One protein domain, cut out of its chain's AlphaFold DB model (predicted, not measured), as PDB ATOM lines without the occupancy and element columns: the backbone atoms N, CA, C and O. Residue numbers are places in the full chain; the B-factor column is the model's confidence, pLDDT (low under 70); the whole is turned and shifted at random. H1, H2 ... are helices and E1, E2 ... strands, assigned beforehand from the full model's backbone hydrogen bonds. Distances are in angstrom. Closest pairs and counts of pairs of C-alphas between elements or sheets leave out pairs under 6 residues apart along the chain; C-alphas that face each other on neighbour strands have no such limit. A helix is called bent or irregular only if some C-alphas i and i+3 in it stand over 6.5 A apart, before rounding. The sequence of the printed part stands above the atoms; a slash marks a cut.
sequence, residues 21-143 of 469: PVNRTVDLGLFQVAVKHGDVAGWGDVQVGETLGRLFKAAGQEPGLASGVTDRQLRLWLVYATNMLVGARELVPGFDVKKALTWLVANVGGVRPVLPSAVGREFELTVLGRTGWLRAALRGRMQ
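AT A GLANCE: This is residues 21 to 143 of the 469 residues of an uncharacterized protein of Sphaerisporangium rubeum (UniProt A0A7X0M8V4). The long helix H2 runs through the middle of the domain, with H1 and H3 side by side with it in a loose triangle, H1 running the same way and H3 folding back the opposite way. The short H4 lies at a steep angle to H2 near the core, while the small strand hairpin of E1 and E2 and the helix H5 lie at the end where H2 finishes. The printed part has 123 residues, with two named strands and five named helices in the order E1 E2 H1 H2 H3 H4 H5; the two-stranded sheet is antiparallel and the class is mostly helix. It is compact, with a radius of gyration of the C-alphas of 13.6 A and spans of 42 by 31 by 24 A.

IN THESE COORDINATES: Strand E1 is residues 24 to 27, beginning at C-alpha 24 at (-114.376, 74.433, 39.168), and E2 is residues 32 to 35. H2, residues 72 to 91, is 29.7 A long and begins at C-alpha 72 at (-122.090, 52.034, 42.040). H1 is residues 45 to 58, 19.9 A, and H3 is residues 97 to 110, 20.0 A. H4 is residues 122 to 130, and H5, residues 133 to 141, ends at C-alpha 141 at (-125.108, 82.802, 22.830). H2 is irregular, but only just, with C-alphas 87 and 90 6.6 A apart; H3 is irregular, with C-alphas 106 and 109 7.7 A apart.

HOW THE PARTS SIT: E1 and E2 form an antiparallel hairpin, at 148 degrees, with N 26 and O 33 2.8 A apart and N 24 and O 35 3.0 A apart, both within hydrogen-bond range. The closest C-alphas of E2 and H2, those of Val 35 and Met 84, are 5.7 A apart. H2 is the hub, touching H1, H3 and, only just, H4. H1 and H2 touch at a shallow tilt of 24 degrees, the same way, closest at the C-alphas of Leu 52 and Val 79, 5.8 A. H2 and H3 form a helical hairpin and touch at a shallow tilt of 26 degrees, opposite ways, closest at the C-alphas of Leu 74 and Val 108, 6.6 A. H2 touches H4 with residues 81 to 85 alone, with 3 pairs of C-alphas within 8 A, at a steep tilt of 62 degrees; the closest C-alphas are those of Ala 81 and Val 127, 6.3 A. The helix packing is mostly aligned, only just: of these three pairs, two are at a shallow tilt. H5 is close to H2 but not clearly touching, with the C-alphas of Leu 91 and Ala 137 closest at 7.6 A. Every O i to N i+4 pair is within hydrogen-bond range in H1, H4 and H5; in H2 it is 14 of 16 and in H3 8 of 10.

THE WHOLE: The two C-alphas farthest apart, those of Gly 44 and Gln 143, are 43.9 A apart. The printed part has no cut. The links H1 to H2, of 13 residues, and H3 to H4, of 11, are long. The mean pLDDT of the printed part is 80.9; 12 residues are under 70, among them residues 21 to 23 and 118 to 119.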
ATOM      1  N   PRO A  21    -113.370  66.156  43.848       52.31
ATOM      2  CA  PRO A  21    -114.120  66.996  42.923       52.31
ATOM      3  C   PRO A  21    -114.217  68.428  43.468       52.31
ATOM      4  O   PRO A  21    -115.068  68.756  44.296       52.31
ATOM      5  N   VAL A  22    -113.318  69.304  43.027       58.94
ATOM      6  CA  VAL A  22    -113.348  70.725  43.382       58.94
ATOM      7  C   VAL A  22    -114.420  71.404  42.532       58.94
ATOM      8  O   VAL A  22    -114.506  71.166  41.326       58.94
ATOM      9  N   ASN A  23    -115.237  72.269  43.145       69.00
ATOM     10  CA  ASN A  23    -116.045  73.220  42.381       69.00
ATOM     11  C   ASN A  23    -115.106  73.977  41.443       69.00
ATOM     12  O   ASN A  23    -114.209  74.676  41.912       69.00
ATOM     13  N   ARG A  24    -115.292  73.837  40.136       74.31
ATOM     14  CA  ARG A  24    -114.376  74.433  39.168       74.31
ATOM     15  C   ARG A  24    -115.125  75.040  38.007       74.31
ATOM     16  O   ARG A  24    -116.223  74.614  37.659       74.31
ATOM     17  N   THR A  25    -114.498  76.028  37.395       76.56
ATOM     18  CA  THR A  25    -114.956  76.574  36.125       76.56
ATOM     19  C   THR A  25    -114.353  75.740  35.011       76.56
ATOM     20  O   THR A  25    -113.134  75.670  34.871       76.56
ATOM     21  N   VAL A  26    -115.206  75.091  34.228       75.31
ATOM     22  CA  VAL A  26    -114.796  74.389  33.019       75.31
ATOM     23  C   VAL A  26    -114.831  75.373  31.868       75.31
ATOM     24  O   VAL A  26    -115.889  75.895  31.516       75.31
ATOM     25  N   ASP A  27    -113.657  75.626  31.303       76.31
ATOM     26  CA  ASP A  27    -113.517  76.381  30.068       76.31
ATOM     27  C   ASP A  27    -113.780  75.459  28.868       76.31
ATOM     28  O   ASP A  27    -113.101  74.443  28.677       76.31
ATOM     29  N   LEU A  28    -114.794  75.811  28.088       71.00
ATOM     30  CA  LEU A  28    -115.238  75.150  26.863       71.00
ATOM     31  C   LEU A  28    -114.940  76.045  25.645       71.00
ATOM     32  O   LEU A  28    -115.652  76.012  24.642       71.00
ATOM     33  N   GLY A  29    -113.936  76.916  25.755       72.25
ATOM     34  CA  GLY A  29    -113.573  77.921  24.764       72.25
ATOM     35  C   GLY A  29    -114.519  79.115  24.815       72.25
ATOM     36  O   GLY A  29    -114.206  80.160  25.376       72.25
ATOM     37  N   LEU A  30    -115.712  78.970  24.234       71.12
ATOM     38  CA  LEU A  30    -116.706  80.050  24.236       71.12
ATOM     39  C   LEU A  30    -117.447  80.166  25.570       71.12
ATOM     40  O   LEU A  30    -117.985  81.231  25.873       71.12
ATOM     41  N   PHE A  31    -117.499  79.100  26.366       73.75
ATOM     42  CA  PHE A  31    -118.258  79.072  27.613       73.75
ATOM     43  C   PHE A  31    -117.355  78.800  28.796       73.75
ATOM     44  O   PHE A  31    -116.473  77.952  28.736       73.75
ATOM     45  N   GLN A  32    -117.665  79.461  29.901       78.00
ATOM     46  CA  GLN A  32    -117.161  79.098  31.210       78.00
ATOM     47  C   GLN A  32    -118.335  78.581  32.026       78.00
ATOM     48  O   GLN A  32    -119.267  79.325  32.331       78.00
ATOM     49  N   VAL A  33    -118.314  77.288  32.336       73.19
ATOM     50  CA  VAL A  33    -119.379  76.639  33.101       73.19
ATOM     51  C   VAL A  33    -118.859  76.380  34.500       73.19
ATOM     52  O   VAL A  33    -117.924  75.605  34.687       73.19
ATOM     53  N   ALA A  34    -119.455  77.031  35.495       75.31
ATOM     54  CA  ALA A  34    -119.186  76.704  36.886       75.31
ATOM     55  C   ALA A  34    -119.834  75.351  37.201       75.31
ATOM     56  O   ALA A  34    -121.057  75.236  37.273       75.31
ATOM     57  N   VAL A  35    -119.009  74.326  37.383       70.44
ATOM     58  CA  VAL A  35    -119.461  72.976  37.690       70.44
ATOM     59  C   VAL A  35    -119.215  72.691  39.159       70.44
ATOM     60  O   VAL A  35    -118.094  72.779  39.665       70.44
ATOM     61  N   LYS A  36    -120.302  72.356  39.853       71.62
ATOM     62  CA  LYS A  36    -120.267  71.890  41.233       71.62
ATOM     63  C   LYS A  36    -120.445  70.386  41.217       71.62
ATOM     64  O   LYS A  36    -121.517  69.897  40.877       71.62
ATOM     65  N   HIS A  37    -119.403  69.658  41.575       67.19
ATOM     66  CA  HIS A  37    -119.445  68.198  41.593       67.19
ATOM     67  C   HIS A  37    -119.956  67.661  42.939       67.19
ATOM     68  O   HIS A  37    -120.692  66.682  42.968       67.19
ATOM     69  N   GLY A  38    -119.691  68.374  44.039       64.44
ATOM     70  CA  GLY A  38    -120.000  67.902  45.393       64.44
ATOM     71  C   GLY A  38    -119.040  66.796  45.842       64.44
ATOM     72  O   GLY A  38    -118.467  66.089  45.020       64.44
ATOM     73  N   ASP A  39    -118.832  66.653  47.150       70.31
ATOM     74  CA  ASP A  39    -117.987  65.582  47.694       70.31
ATOM     75  C   ASP A  39    -118.839  64.331  47.944       70.31
ATOM     76  O   ASP A  39    -119.520  64.231  48.969       70.31
ATOM     77  N   VAL A  40    -118.872  63.420  46.962       69.38
ATOM     78  CA  VAL A  40    -119.721  62.212  47.003       69.38
ATOM     79  C   VAL A  40    -118.938  60.901  46.917       69.38
ATOM     80  O   VAL A  40    -119.533  59.825  46.926       69.38
ATOM     81  N   ALA A  41    -117.603  60.958  46.866       68.12
ATOM     82  CA  ALA A  41    -116.753  59.775  46.710       68.12
ATOM     83  C   ALA A  41    -116.888  58.789  47.891       68.12
ATOM     84  O   ALA A  41    -116.917  57.571  47.688       68.12
ATOM     85  N   GLY A  42    -117.053  59.321  49.108       72.06
ATOM     86  CA  GLY A  42    -117.222  58.552  50.347       72.06
ATOM     87  C   GLY A  42    -118.663  58.156  50.687       72.06
ATOM     88  O   GLY A  42    -118.905  57.645  51.777       72.06
ATOM     89  N   TRP A  43    -119.640  58.418  49.814       80.94
ATOM     90  CA  TRP A  43    -121.044  58.134  50.119       80.94
ATOM     91  C   TRP A  43    -121.384  56.646  49.973       80.94
ATOM     92  O   TRP A  43    -120.946  55.972  49.032       80.94
ATOM     93  N   GLY A  44    -122.217  56.153  50.893       83.69
ATOM     94  CA  GLY A  44    -122.853  54.840  50.805       83.69
ATOM     95  C   GLY A  44    -124.034  54.822  49.826       83.69
ATOM     96  O   GLY A  44    -124.584  55.863  49.462       83.69
ATOM     97  N   ASP A  45    -124.476  53.628  49.426       83.38
ATOM     98  CA  ASP A  45    -125.508  53.443  48.391       83.38
ATOM     99  C   ASP A  45    -126.854  54.106  48.708       83.38
ATOM    100  O   ASP A  45    -127.548  54.567  47.795       83.38
ATOM    101  N   VAL A  46    -127.217  54.175  49.990       84.69
ATOM    102  CA  VAL A  46    -128.428  54.870  50.453       84.69
ATOM    103  C   VAL A  46    -128.310  56.371  50.179       84.69
ATOM    104  O   VAL A  46    -129.183  56.942  49.533       84.69
ATOM    105  N   GLN A  47    -127.188  56.990  50.559       84.31
ATOM    106  CA  GLN A  47    -126.942  58.426  50.369       84.31
ATOM    107  C   GLN A  47    -126.911  58.814  48.883       84.31
ATOM    108  O   GLN A  47    -127.444  59.858  48.492       84.31
ATOM    109  N   VAL A  48    -126.321  57.957  48.041       85.25
ATOM    110  CA  VAL A  48    -126.319  58.116  46.578       85.25
ATOM    111  C   VAL A  48    -127.746  58.059  46.027       85.25
ATOM    112  O   VAL A  48    -128.139  58.922  45.244       85.25
ATOM    113  N   GLY A  49    -128.546  57.076  46.458       84.94
ATOM    114  CA  GLY A  49    -129.938  56.914  46.024       84.94
ATOM    115  C   GLY A  49    -130.834  58.082  46.434       84.94
ATOM    116  O   GLY A  49    -131.525  58.655  45.593       84.94
ATOM    117  N   GLU A  50    -130.771  58.489  47.701       86.81
ATOM    118  CA  GLU A  50    -131.525  59.634  48.221       86.81
ATOM    119  C   GLU A  50    -131.159  60.934  47.502       86.81
ATOM    120  O   GLU A  50    -132.025  61.761  47.201       86.81
ATOM    121  N   THR A  51    -129.876  61.132  47.191       85.00
ATOM    122  CA  THR A  51    -129.434  62.339  46.490       85.00
ATOM    123  C   THR A  51    -129.860  62.344  45.028       85.00
ATOM    124  O   THR A  51    -130.376  63.367  44.582       85.00
ATOM    125  N   LEU A  52    -129.747  61.224  44.305       85.06
ATOM    126  CA  LEU A  52    -130.309  61.109  42.953       85.06
ATOM    127  C   LEU A  52    -131.809  61.417  42.948       85.06
ATOM    128  O   LEU A  52    -132.258  62.235  42.147       85.06
ATOM    129  N   GLY A  53    -132.568  60.852  43.890       83.88
ATOM    130  CA  GLY A  53    -134.002  61.111  44.007       83.88
ATOM    131  C   GLY A  53    -134.325  62.588  44.247       83.88
ATOM    132  O   GLY A  53    -135.224  63.140  43.607       83.88
ATOM    133  N   ARG A  54    -133.562  63.269  45.115       85.06
ATOM    134  CA  ARG A  54    -133.699  64.720  45.339       85.06
ATOM    135  C   ARG A  54    -133.347  65.536  44.096       85.06
ATOM    136  O   ARG A  54    -134.078  66.470  43.771       85.06
ATOM    137  N   LEU A  55    -132.256  65.199  43.411       83.44
ATOM    138  CA  LEU A  55    -131.799  65.917  42.222       83.44
ATOM    139  C   LEU A  55    -132.770  65.746  41.044       83.44
ATOM    140  O   LEU A  55    -133.122  66.734  40.399       83.44
ATOM    141  N   PHE A  56    -133.284  64.536  40.812       86.88
ATOM    142  CA  PHE A  56    -134.335  64.298  39.822       86.88
ATOM    143  C   PHE A  56    -135.602  65.073  40.162       86.88
ATOM    144  O   PHE A  56    -136.109  65.801  39.309       86.88
ATOM    145  N   LYS A  57    -136.047  65.046  41.423       84.31
ATOM    146  CA  LYS A  57    -137.191  65.857  41.858       84.31
ATOM    147  C   LYS A  57    -136.968  67.355  41.608       84.31
ATOM    148  O   LYS A  57    -137.870  68.025  41.115       84.31
ATOM    149  N   ALA A  58    -135.772  67.881  41.886       80.19
ATOM    150  CA  ALA A  58    -135.415  69.284  41.636       80.19
ATOM    151  C   ALA A  58    -135.375  69.652  40.139       80.19
ATOM    152  O   ALA A  58    -135.607  70.806  39.762       80.19
ATOM    153  N   ALA A  59    -135.115  68.673  39.273       81.56
ATOM    154  CA  ALA A  59    -135.246  68.797  37.826       81.56
ATOM    155  C   ALA A  59    -136.685  68.559  37.319       81.56
ATOM    156  O   ALA A  59    -136.946  68.697  36.127       81.56
ATOM    157  N   GLY A  60    -137.628  68.223  38.206       82.75
ATOM    158  CA  GLY A  60    -139.008  67.881  37.866       82.75
ATOM    159  C   GLY A  60    -139.159  66.511  37.192       82.75
ATOM    160  O   GLY A  60    -140.064  66.349  36.372       82.75
ATOM    161  N   GLN A  61    -138.260  65.578  37.504       89.69
ATOM    162  CA  GLN A  61    -138.278  64.166  37.122       89.69
ATOM    163  C   GLN A  61    -138.725  63.272  38.287       89.69
ATOM    164  O   GLN A  61    -138.678  63.676  39.452       89.69
ATOM    165  N   GLU A  62    -139.118  62.038  37.966       90.06
ATOM    166  CA  GLU A  62    -139.471  61.030  38.967       90.06
ATOM    167  C   GLU A  62    -138.251  60.649  39.830       90.06
ATOM    168  O   GLU A  62    -137.202  60.299  39.281       90.06
ATOM    169  N   PRO A  63    -138.352  60.649  41.176       85.56
ATOM    170  CA  PRO A  63    -137.226  60.319  42.058       85.56
ATOM    171  C   PRO A  63    -136.630  58.924  41.814       85.56
ATOM    172  O   PRO A  63    -135.448  58.702  42.061       85.56
ATOM    173  N   GLY A  64    -137.446  57.986  41.326       86.88
ATOM    174  CA  GLY A  64    -137.053  56.609  41.030       86.88
ATOM    175  C   GLY A  64    -136.456  56.387  39.638       86.88
ATOM    176  O   GLY A  64    -136.188  55.242  39.302       86.88
ATOM    177  N   LEU A  65    -136.237  57.430  38.824       87.12
ATOM    178  CA  LEU A  65    -135.836  57.283  37.415       87.12
ATOM    179  C   LEU A  65    -134.609  56.370  37.215       87.12
ATOM    180  O   LEU A  65    -134.583  55.589  36.271       87.12
ATOM    181  N   ALA A  66    -133.619  56.424  38.113       87.38
ATOM    182  CA  ALA A  66    -132.398  55.612  38.035       87.38
ATOM    183  C   ALA A  66    -132.435  54.317  38.871       87.38
ATOM    184  O   ALA A  66    -131.381  53.737  39.120       87.38
ATOM    185  N   SER A  67    -133.603  53.839  39.317       88.12
ATOM    186  CA  SER A  67    -133.697  52.642  40.174       88.12
ATOM    187  C   SER A  67    -133.159  51.365  39.518       88.12
ATOM    188  O   SER A  67    -132.774  50.438  40.221       88.12
ATOM    189  N   GLY A  68    -133.124  51.314  38.180       86.69
ATOM    190  CA  GLY A  68    -132.545  50.207  37.410       86.69
ATOM    191  C   GLY A  68    -131.018  50.246  37.273       86.69
ATOM    192  O   GLY A  68    -130.437  49.293  36.765       86.69
ATOM    193  N   VAL A  69    -130.354  51.322  37.708       88.50
ATOM    194  CA  VAL A  69    -128.891  51.450  37.649       88.50
ATOM    195  C   VAL A  69    -128.311  50.920  38.954       88.50
ATOM    196  O   VAL A  69    -128.369  51.591  39.981       88.50
ATOM    197  N   THR A  70    -127.771  49.705  38.924       88.06
ATOM    198  CA  THR A  70    -127.259  49.016  40.121       88.06
ATOM    199  C   THR A  70    -125.761  49.204  40.335       88.06
ATOM    200  O   THR A  70    -125.295  49.115  41.467       88.06
ATOM    201  N   ASP A  71    -125.004  49.487  39.272       89.31
ATOM    202  CA  ASP A  71    -123.562  49.713  39.355       89.31
ATOM    203  C   ASP A  71    -123.243  51.008  40.118       89.31
ATOM    204  O   ASP A  71    -123.720  52.095  39.775       89.31
ATOM    205  N   ARG A  72    -122.417  50.902  41.164       86.12
ATOM    206  CA  ARG A  72    -122.090  52.034  42.040       86.12
ATOM    207  C   ARG A  72    -121.366  53.157  41.297       86.12
ATOM    208  O   ARG A  72    -121.662  54.326  41.545       86.12
ATOM    209  N   GLN A  73    -120.437  52.835  40.399       85.50
ATOM    210  CA  GLN A  73    -119.673  53.836  39.656       85.50
ATOM    211  C   GLN A  73    -120.585  54.613  38.701       85.50
ATOM    212  O   GLN A  73    -120.500  55.841  38.645       85.50
ATOM    213  N   LEU A  74    -121.521  53.933  38.032       87.62
ATOM    214  CA  LEU A  74    -122.539  54.575  37.195       87.62
ATOM    215  C   LEU A  74    -123.494  55.448  38.016       87.62
ATOM    216  O   LEU A  74    -123.837  56.553  37.596       87.62
ATOM    217  N   ARG A  75    -123.899  55.005  39.212       88.44
ATOM    218  CA  ARG A  75    -124.744  55.815  40.106       88.44
ATOM    219  C   ARG A  75    -124.028  57.076  40.589       88.44
ATOM    220  O   ARG A  75    -124.634  58.145  40.586       88.44
ATOM    221  N   LEU A  76    -122.750  56.979  40.962       86.06
ATOM    222  CA  LEU A  76    -121.934  58.146  41.320       86.06
ATOM    223  C   LEU A  76    -121.768  59.095  40.134       86.06
ATOM    224  O   LEU A  76    -121.976  60.298  40.275       86.06
ATOM    225  N   TRP A  77    -121.468  58.557  38.951       88.88
ATOM    226  CA  TRP A  77    -121.394  59.330  37.714       88.88
ATOM    227  C   TRP A  77    -122.703  60.092  37.445       88.88
ATOM    228  O   TRP A  77    -122.671  61.287  37.152       88.88
ATOM    229  N   LEU A  78    -123.862  59.448  37.639       90.38
ATOM    230  CA  LEU A  78    -125.176  60.085  37.506       90.38
ATOM    231  C   LEU A  78    -125.416  61.187  38.542       90.38
ATOM    232  O   LEU A  78    -126.043  62.189  38.197       90.38
ATOM    233  N   VAL A  79    -124.931  61.041  39.781       88.12
ATOM    234  CA  VAL A  79    -125.023  62.107  40.795       88.12
ATOM    235  C   VAL A  79    -124.286  63.344  40.301       88.12
ATOM    236  O   VAL A  79    -124.886  64.419  40.233       88.12
ATOM    237  N   TYR A  80    -123.025  63.184  39.887       87.19
ATOM    238  CA  TYR A  80    -122.220  64.281  39.353       87.19
ATOM    239  C   TYR A  80    -122.877  64.920  38.122       87.19
ATOM    240  O   TYR A  80    -123.012  66.142  38.049       87.19
ATOM    241  N   ALA A  81    -123.348  64.101  37.176       89.12
ATOM    242  CA  ALA A  81    -123.906  64.577  35.912       89.12
ATOM    243  C   ALA A  81    -125.215  65.342  36.138       89.12
ATOM    244  O   ALA A  81    -125.418  66.424  35.586       89.12
ATOM    245  N   THR A  82    -126.083  64.813  37.005       88.12
ATOM    246  CA  THR A  82    -127.357  65.446  37.354       88.12
ATOM    247  C   THR A  82    -127.126  66.759  38.092       88.12
ATOM    248  O   THR A  82    -127.752  67.763  37.755       88.12
ATOM    249  N   ASN A  83    -126.207  66.785  39.063       85.50
ATOM    250  CA  ASN A  83    -125.889  68.007  39.797       85.50
ATOM    251  C   ASN A  83    -125.345  69.098  38.862       85.50
ATOM    252  O   ASN A  83    -125.776  70.251  38.937       85.50
ATOM    253  N   MET A  84    -124.473  68.720  37.921       85.50
ATOM    254  CA  MET A  84    -123.971  69.636  36.900       85.50
ATOM    255  C   MET A  84    -125.095  70.184  36.013       85.50
ATOM    256  O   MET A  84    -125.185  71.397  35.849       85.50
ATOM    257  N   LEU A  85    -125.969  69.337  35.461       87.06
ATOM    258  CA  LEU A  85    -127.056  69.792  34.584       87.06
ATOM    259  C   LEU A  85    -128.076  70.676  35.304       87.06
ATOM    260  O   LEU A  85    -128.547  71.660  34.734       87.06
ATOM    261  N   VAL A  86    -128.413  70.349  36.554       81.50
ATOM    262  CA  VAL A  86    -129.321  71.169  37.370       81.50
ATOM    263  C   VAL A  86    -128.721  72.550  37.624       81.50
ATOM    264  O   VAL A  86    -129.454  73.531  37.547       81.50
ATOM    265  N   GLY A  87    -127.410  72.648  37.866       77.00
ATOM    266  CA  GLY A  87    -126.721  73.936  37.990       77.00
ATOM    267  C   GLY A  87    -126.589  74.685  36.660       77.00
ATOM    268  O   GLY A  87    -126.763  75.899  36.607       77.00
ATOM    269  N   ALA A  88    -126.329  73.970  35.565       76.94
ATOM    270  CA  ALA A  88    -126.083  74.566  34.254       76.94
ATOM    271  C   ALA A  88    -127.365  75.014  33.525       76.94
ATOM    272  O   ALA A  88    -127.281  75.798  32.578       76.94
ATOM    273  N   ARG A  89    -128.558  74.555  33.936       78.81
ATOM    274  CA  ARG A  89    -129.834  74.918  33.282       78.81
ATOM    275  C   ARG A  89    -130.127  76.420  33.316       78.81
ATOM    276  O   ARG A  89    -130.752  76.938  32.401       78.81
ATOM    277  N   GLU A  90    -129.673  77.119  34.356       73.81
ATOM    278  CA  GLU A  90    -129.915  78.560  34.525       73.81
ATOM    279  C   GLU A  90    -129.128  79.402  33.514       73.81
ATOM    280  O   GLU A  90    -129.517  80.523  33.200       73.81
ATOM    281  N   LEU A  91    -128.051  78.840  32.956       75.38
ATOM    282  CA  LEU A  91    -127.197  79.501  31.971       75.38
ATOM    283  C   LEU A  91    -127.757  79.420  30.543       75.38
ATOM    284  O   LEU A  91    -127.289  80.141  29.665       75.38
ATOM    285  N   VAL A  92    -128.734  78.541  30.293       82.31
ATOM    286  CA  VAL A  92    -129.290  78.296  28.956       82.31
ATOM    287  C   VAL A  92    -130.819  78.271  29.026       82.31
ATOM    288  O   VAL A  92    -131.419  77.212  29.238       82.31
ATOM    289  N   PRO A  93    -131.479  79.429  28.839       78.44
ATOM    290  CA  PRO A  93    -132.934  79.511  28.849       78.44
ATOM    291  C   PRO A  93    -133.571  78.531  27.853       78.44
ATOM    292  O   PRO A  93    -133.196  78.484  26.683       78.44
ATOM    293  N   GLY A  94    -134.549  77.749  28.320       75.94
ATOM    294  CA  GLY A  94    -135.269  76.771  27.496       75.94
ATOM    295  C   GLY A  94    -134.580  75.411  27.334       75.94
ATOM    296  O   GLY A  94    -135.123  74.554  26.638       75.94
ATOM    297  N   PHE A  95    -133.428  75.173  27.975       87.12
ATOM    298  CA  PHE A  95    -132.828  73.838  28.011       87.12
ATOM    299  C   PHE A  95    -133.721  72.845  28.772       87.12
ATOM    300  O   PHE A  95    -134.027  73.030  29.954       87.12
ATOM    301  N   ASP A  96    -134.119  71.765  28.098       87.81
ATOM    302  CA  ASP A  96    -134.956  70.714  28.676       87.81
ATOM    303  C   ASP A  96    -134.120  69.751  29.530       87.81
ATOM    304  O   ASP A  96    -133.713  68.663  29.108       87.81
ATOM    305  N   VAL A  97    -133.876  70.166  30.775       88.56
ATOM    306  CA  VAL A  97    -133.166  69.356  31.771       88.56
ATOM    307  C   VAL A  97    -133.859  68.012  32.022       88.56
ATOM    308  O   VAL A  97    -133.187  67.028  32.314       88.56
ATOM    309  N   LYS A  98    -135.188  67.920  31.868       88.81
ATOM    310  CA  LYS A  98    -135.910  66.659  32.068       88.81
ATOM    311  C   LYS A  98    -135.509  65.659  30.997       88.81
ATOM    312  O   LYS A  98    -135.071  64.561  31.341       88.81
ATOM    313  N   LYS A  99    -135.601  66.050  29.725       89.56
ATOM    314  CA  LYS A  99    -135.203  65.205  28.594       89.56
ATOM    315  C   LYS A  99    -133.735  64.785  28.697       89.56
ATOM    316  O   LYS A  99    -133.429  63.612  28.491       89.56
ATOM    317  N   ALA A 100    -132.853  65.709  29.079       90.62
ATOM    318  CA  ALA A 100    -131.435  65.427  29.289       90.62
ATOM    319  C   ALA A 100    -131.195  64.331  30.344       90.62
ATOM    320  O   ALA A 100    -130.416  63.409  30.112       90.62
ATOM    321  N   LEU A 101    -131.889  64.389  31.485       90.31
ATOM    322  CA  LEU A 101    -131.745  63.397  32.555       90.31
ATOM    323  C   LEU A 101    -132.324  62.032  32.181       90.31
ATOM    324  O   LEU A 101    -131.702  61.011  32.472       90.31
ATOM    325  N   THR A 102    -133.469  61.997  31.492       89.38
ATOM    326  CA  THR A 102    -134.014  60.747  30.938       89.38
ATOM    327  C   THR A 102    -133.020  60.099  29.982       89.38
ATOM    328  O   THR A 102    -132.776  58.897  30.074       89.38
ATOM    329  N   TRP A 103    -132.404  60.895  29.103       88.81
ATOM    330  CA  TRP A 103    -131.385  60.404  28.183       88.81
ATOM    331  C   TRP A 103    -130.164  59.849  28.928       88.81
ATOM    332  O   TRP A 103    -129.729  58.741  28.618       88.81
ATOM    333  N   LEU A 104    -129.646  60.563  29.939       89.06
ATOM    334  CA  LEU A 104    -128.491  60.107  30.722       89.06
ATOM    335  C   LEU A 104    -128.749  58.756  31.380       89.06
ATOM    336  O   LEU A 104    -127.922  57.863  31.253       89.06
ATOM    337  N   VAL A 105    -129.894  58.590  32.045       90.06
ATOM    338  CA  VAL A 105    -130.231  57.328  32.717       90.06
ATOM    339  C   VAL A 105    -130.400  56.189  31.714       90.06
ATOM    340  O   VAL A 105    -129.869  55.106  31.939       90.06
ATOM    341  N   ALA A 106    -131.079  56.431  30.589       87.56
ATOM    342  CA  ALA A 106    -131.280  55.414  29.557       87.56
ATOM    343  C   ALA A 106    -129.966  54.953  28.901       87.56
ATOM    344  O   ALA A 106    -129.869  53.809  28.466       87.56
ATOM    345  N   ASN A 107    -128.954  55.826  28.839       84.50
ATOM    346  CA  ASN A 107    -127.704  55.562  28.125       84.50
ATOM    347  C   ASN A 107    -126.496  55.338  29.045       84.50
ATOM    348  O   ASN A 107    -125.408  55.063  28.543       84.50
ATOM    349  N   VAL A 108    -126.661  55.420  30.371       85.44
ATOM    350  CA  VAL A 108    -125.544  55.363  31.332       85.44
ATOM    351  C   VAL A 108    -124.718  54.078  31.205       85.44
ATOM    352  O   VAL A 108    -123.501  54.121  31.340       85.44
ATOM    353  N   GLY A 109    -125.354  52.949  30.876       79.69
ATOM    354  CA  GLY A 109    -124.673  51.661  30.697       79.69
ATOM    355  C   GLY A 109    -123.779  51.580  29.453       79.69
ATOM    356  O   GLY A 109    -122.915  50.714  29.388       79.69
ATOM    357  N   GLY A 110    -123.964  52.479  28.479       74.56
ATOM    358  CA  GLY A 110    -123.123  52.595  27.282       74.56
ATOM    359  C   GLY A 110    -122.061  53.696  27.379       74.56
ATOM    360  O   GLY A 110    -121.363  53.967  26.402       74.56
ATOM    361  N   VAL A 111    -121.955  54.373  28.523       69.69
ATOM    362  CA  VAL A 111    -120.933  55.394  28.771       69.69
ATOM    363  C   VAL A 111    -119.737  54.731  29.443       69.69
ATOM    364  O   VAL A 111    -119.904  53.937  30.362       69.69
ATOM    365  N   ARG A 112    -118.515  55.087  29.029       71.25
ATOM    366  CA  ARG A 112    -117.311  54.797  29.815       71.25
ATOM    367  C   ARG A 112    -117.307  55.758  31.011       71.25
ATOM    368  O   ARG A 112    -117.130  56.956  30.788       71.25
ATOM    369  N   PRO A 113    -117.532  55.300  32.256       68.50
ATOM    370  CA  PRO A 113    -117.740  56.203  33.380       68.50
ATOM    371  C   PRO A 113    -116.411  56.791  33.856       68.50
ATOM    372  O   PRO A 113    -115.796  56.317  34.812       68.50
ATOM    373  N   VAL A 114    -115.964  57.845  33.181       76.25
ATOM    374  CA  VAL A 114    -114.886  58.709  33.660       76.25
ATOM    375  C   VAL A 114    -115.488  59.630  34.707       76.25
ATOM    376  O   VAL A 114    -116.402  60.383  34.396       76.25
ATOM    377  N   LEU A 115    -115.044  59.527  35.958       78.88
ATOM    378  CA  LEU A 115    -115.477  60.440  37.015       78.88
ATOM    379  C   LEU A 115    -114.804  61.814  36.835       78.88
ATOM    380  O   LEU A 115    -113.747  61.893  36.202       78.88
ATOM    381  N   PRO A 116    -115.389  62.900  37.374       73.62
ATOM    382  CA  PRO A 116    -114.722  64.197  37.394       73.62
ATOM    383  C   PRO A 116    -113.327  64.087  38.023       73.62
ATOM    384  O   PRO A 116    -113.177  63.454  39.065       73.62
ATOM    385  N   SER A 117    -112.323  64.723  37.420       70.00
ATOM    386  CA  SER A 117    -110.960  64.798  37.964       70.00
ATOM    387  C   SER A 117    -110.461  66.237  37.991       70.00
ATOM    388  O   SER A 117    -111.021  67.113  37.323       70.00
ATOM    389  N   ALA A 118    -109.393  66.502  38.749       58.38
ATOM    390  CA  ALA A 118    -108.841  67.850  38.850       58.38
ATOM    391  C   ALA A 118    -108.272  68.354  37.509       58.38
ATOM    392  O   ALA A 118    -108.337  69.550  37.220       58.38
ATOM    393  N   VAL A 119    -107.763  67.443  36.670       64.75
ATOM    394  CA  VAL A 119    -106.944  67.772  35.488       64.75
ATOM    395  C   VAL A 119    -107.679  67.550  34.157       64.75
ATOM    396  O   VAL A 119    -107.474  68.308  33.209       64.75
ATOM    397  N   GLY A 120    -108.559  66.549  34.055       70.25
ATOM    398  CA  GLY A 120    -109.266  66.213  32.807       70.25
ATOM    399  C   GLY A 120    -110.608  66.936  32.671       70.25
ATOM    400  O   GLY A 120    -111.191  67.284  33.684       70.25
ATOM    401  N   ARG A 121    -111.113  67.149  31.445       77.38
ATOM    402  CA  ARG A 121    -112.444  67.749  31.135       77.38
ATOM    403  C   ARG A 121    -113.419  66.773  30.456       77.38
ATOM    404  O   ARG A 121    -114.489  67.164  29.995       77.38
ATOM    405  N   GLU A 122    -113.023  65.507  30.344       78.88
ATOM    406  CA  GLU A 122    -113.752  64.479  29.591       78.88
ATOM    407  C   GLU A 122    -115.158  64.245  30.149       78.88
ATOM    408  O   GLU A 122    -116.116  64.155  29.381       78.88
ATOM    409  N   PHE A 123    -115.294  64.219  31.478       84.50
ATOM    410  CA  PHE A 123    -116.585  64.067  32.139       84.50
ATOM    411  C   PHE A 123    -117.560  65.181  31.734       84.50
ATOM    412  O   PHE A 123    -118.662  64.903  31.260       84.50
ATOM    413  N   GLU A 124    -117.155  66.447  31.873       85.81
ATOM    414  CA  GLU A 124    -118.039  67.577  31.596       85.81
ATOM    415  C   GLU A 124    -118.371  67.701  30.115       85.81
ATOM    416  O   GLU A 124    -119.530  67.934  29.778       85.81
ATOM    417  N   LEU A 125    -117.400  67.481  29.225       81.06
ATOM    418  CA  LEU A 125    -117.641  67.479  27.781       81.06
ATOM    419  C   LEU A 125    -118.597  66.358  27.371       81.06
ATOM    420  O   LEU A 125    -119.501  66.587  26.568       81.06
ATOM    421  N   THR A 126    -118.458  65.173  27.968       81.75
ATOM    422  CA  THR A 126    -119.360  64.044  27.715       81.75
ATOM    423  C   THR A 126    -120.783  64.374  28.148       81.75
ATOM    424  O   THR A 126    -121.716  64.201  27.367       81.75
ATOM    425  N   VAL A 127    -120.968  64.872  29.373       87.62
ATOM    426  CA  VAL A 127    -122.308  65.167  29.893       87.62
ATOM    427  C   VAL A 127    -122.928  66.367  29.171       87.62
ATOM    428  O   VAL A 127    -124.062  66.262  28.713       87.62
ATOM    429  N   LEU A 128    -122.224  67.495  29.023       87.69
ATOM    430  CA  LEU A 128    -122.778  68.704  28.394       87.69
ATOM    431  C   LEU A 128    -122.985  68.539  26.880       87.69
ATOM    432  O   LEU A 128    -123.947  69.087  26.336       87.69
ATOM    433  N   GLY A 129    -122.115  67.787  26.201       83.81
ATOM    434  CA  GLY A 129    -122.240  67.482  24.775       83.81
ATOM    435  C   GLY A 129    -123.403  66.542  24.487       83.81
ATOM    436  O   GLY A 129    -124.342  66.914  23.785       83.81
ATOM    437  N   ARG A 130    -123.406  65.349  25.100       83.69
ATOM    438  CA  ARG A 130    -124.398  64.299  24.802       83.69
ATOM    439  C   ARG A 130    -125.819  64.607  25.280       83.69
ATOM    440  O   ARG A 130    -126.771  64.012  24.797       83.69
ATOM    441  N   THR A 131    -125.982  65.531  26.224       86.94
ATOM    442  CA  THR A 131    -127.313  65.961  26.692       86.94
ATOM    443  C   THR A 131    -127.916  67.079  25.845       86.94
ATOM    444  O   THR A 131    -129.030  67.527  26.122       86.94
ATOM    445  N   GLY A 132    -127.184  67.567  24.838       87.00
ATOM    446  CA  GLY A 132    -127.586  68.696  24.006       87.00
ATOM    447  C   GLY A 132    -127.441  70.058  24.691       87.00
ATOM    448  O   GLY A 132    -127.826  71.073  24.104       87.00
ATOM    449  N   TRP A 133    -126.874  70.120  25.903       89.31
ATOM    450  CA  TRP A 133    -126.676  71.384  26.616       89.31
ATOM    451  C   TRP A 133    -125.740  72.315  25.841       89.31
ATOM    452  O   TRP A 133    -126.080  73.477  25.635       89.31
ATOM    453  N   LEU A 134    -124.612  71.804  25.331       88.50
ATOM    454  CA  LEU A 134    -123.665  72.590  24.527       88.50
ATOM    455  C   LEU A 134    -124.314  73.169  23.265       88.50
ATOM    456  O   LEU A 134    -124.111  74.342  22.948       88.50
ATOM    457  N   ARG A 135    -125.148  72.379  22.578       87.38
ATOM    458  CA  ARG A 135    -125.915  72.842  21.414       87.38
ATOM    459  C   ARG A 135    -126.870  73.972  21.793       87.38
ATOM    460  O   ARG A 135    -126.933  74.987  21.100       87.38
ATOM    461  N   ALA A 136    -127.595  73.823  22.900       86.88
ATOM    462  CA  ALA A 136    -128.505  74.853  23.387       86.88
ATOM    463  C   ALA A 136    -127.752  76.128  23.821       86.88
ATOM    464  O   ALA A 136    -128.187  77.231  23.492       86.88
ATOM    465  N   ALA A 137    -126.596  75.991  24.476       87.25
ATOM    466  CA  ALA A 137    -125.741  77.104  24.885       87.25
ATOM    467  C   ALA A 137    -125.195  77.890  23.681       87.25
ATOM    468  O   ALA A 137    -125.282  79.118  23.656       87.25
ATOM    469  N   LEU A 138    -124.699  77.189  22.653       86.25
ATOM    470  CA  LEU A 138    -124.259  77.781  21.382       86.25
ATOM    471  C   LEU A 138    -125.374  78.571  20.703       86.25
ATOM    472  O   LEU A 138    -125.179  79.731  20.341       86.25
ATOM    473  N   ARG A 139    -126.570  77.984  20.603       81.44
ATOM    474  CA  ARG A 139    -127.744  78.678  20.056       81.44
ATOM    475  C   ARG A 139    -128.130  79.910  20.881       81.44
ATOM    476  O   ARG A 139    -128.444  80.949  20.305       81.44
ATOM    477  N   GLY A 140    -128.108  79.802  22.211       80.44
ATOM    478  CA  GLY A 140    -128.455  80.896  23.121       80.44
ATOM    479  C   GLY A 140    -127.481  82.074  23.036       80.44
ATOM    480  O   GLY A 140    -127.910  83.225  22.957       80.44
ATOM    481  N   ARG A 141    -126.172  81.792  22.973       77.25
ATOM    482  CA  ARG A 141    -125.108  82.802  22.830       77.25
ATOM    483  C   ARG A 141    -125.270  83.644  21.569       77.25
ATOM    484  O   ARG A 141    -125.060  84.852  21.613       77.25
ATOM    485  N   MET A 142    -125.694  83.026  20.469       70.81
ATOM    486  CA  MET A 142    -125.864  83.695  19.176       70.81
ATOM    487  C   MET A 142    -127.016  84.713  19.126       70.81
ATOM    488  O   MET A 142    -127.249  85.304  18.069       70.81
ATOM    489  N   GLN A 143    -127.759  84.910  20.228       62.41
ATOM    490  CA  GLN A 143    -128.918  85.811  20.314       62.41
ATOM    491  C   GLN A 143    -129.850  85.704  19.094       62.41
ATOM    492  O   GLN A 143    -130.341  86.707  18.583       62.41
TER     493      GLN A 143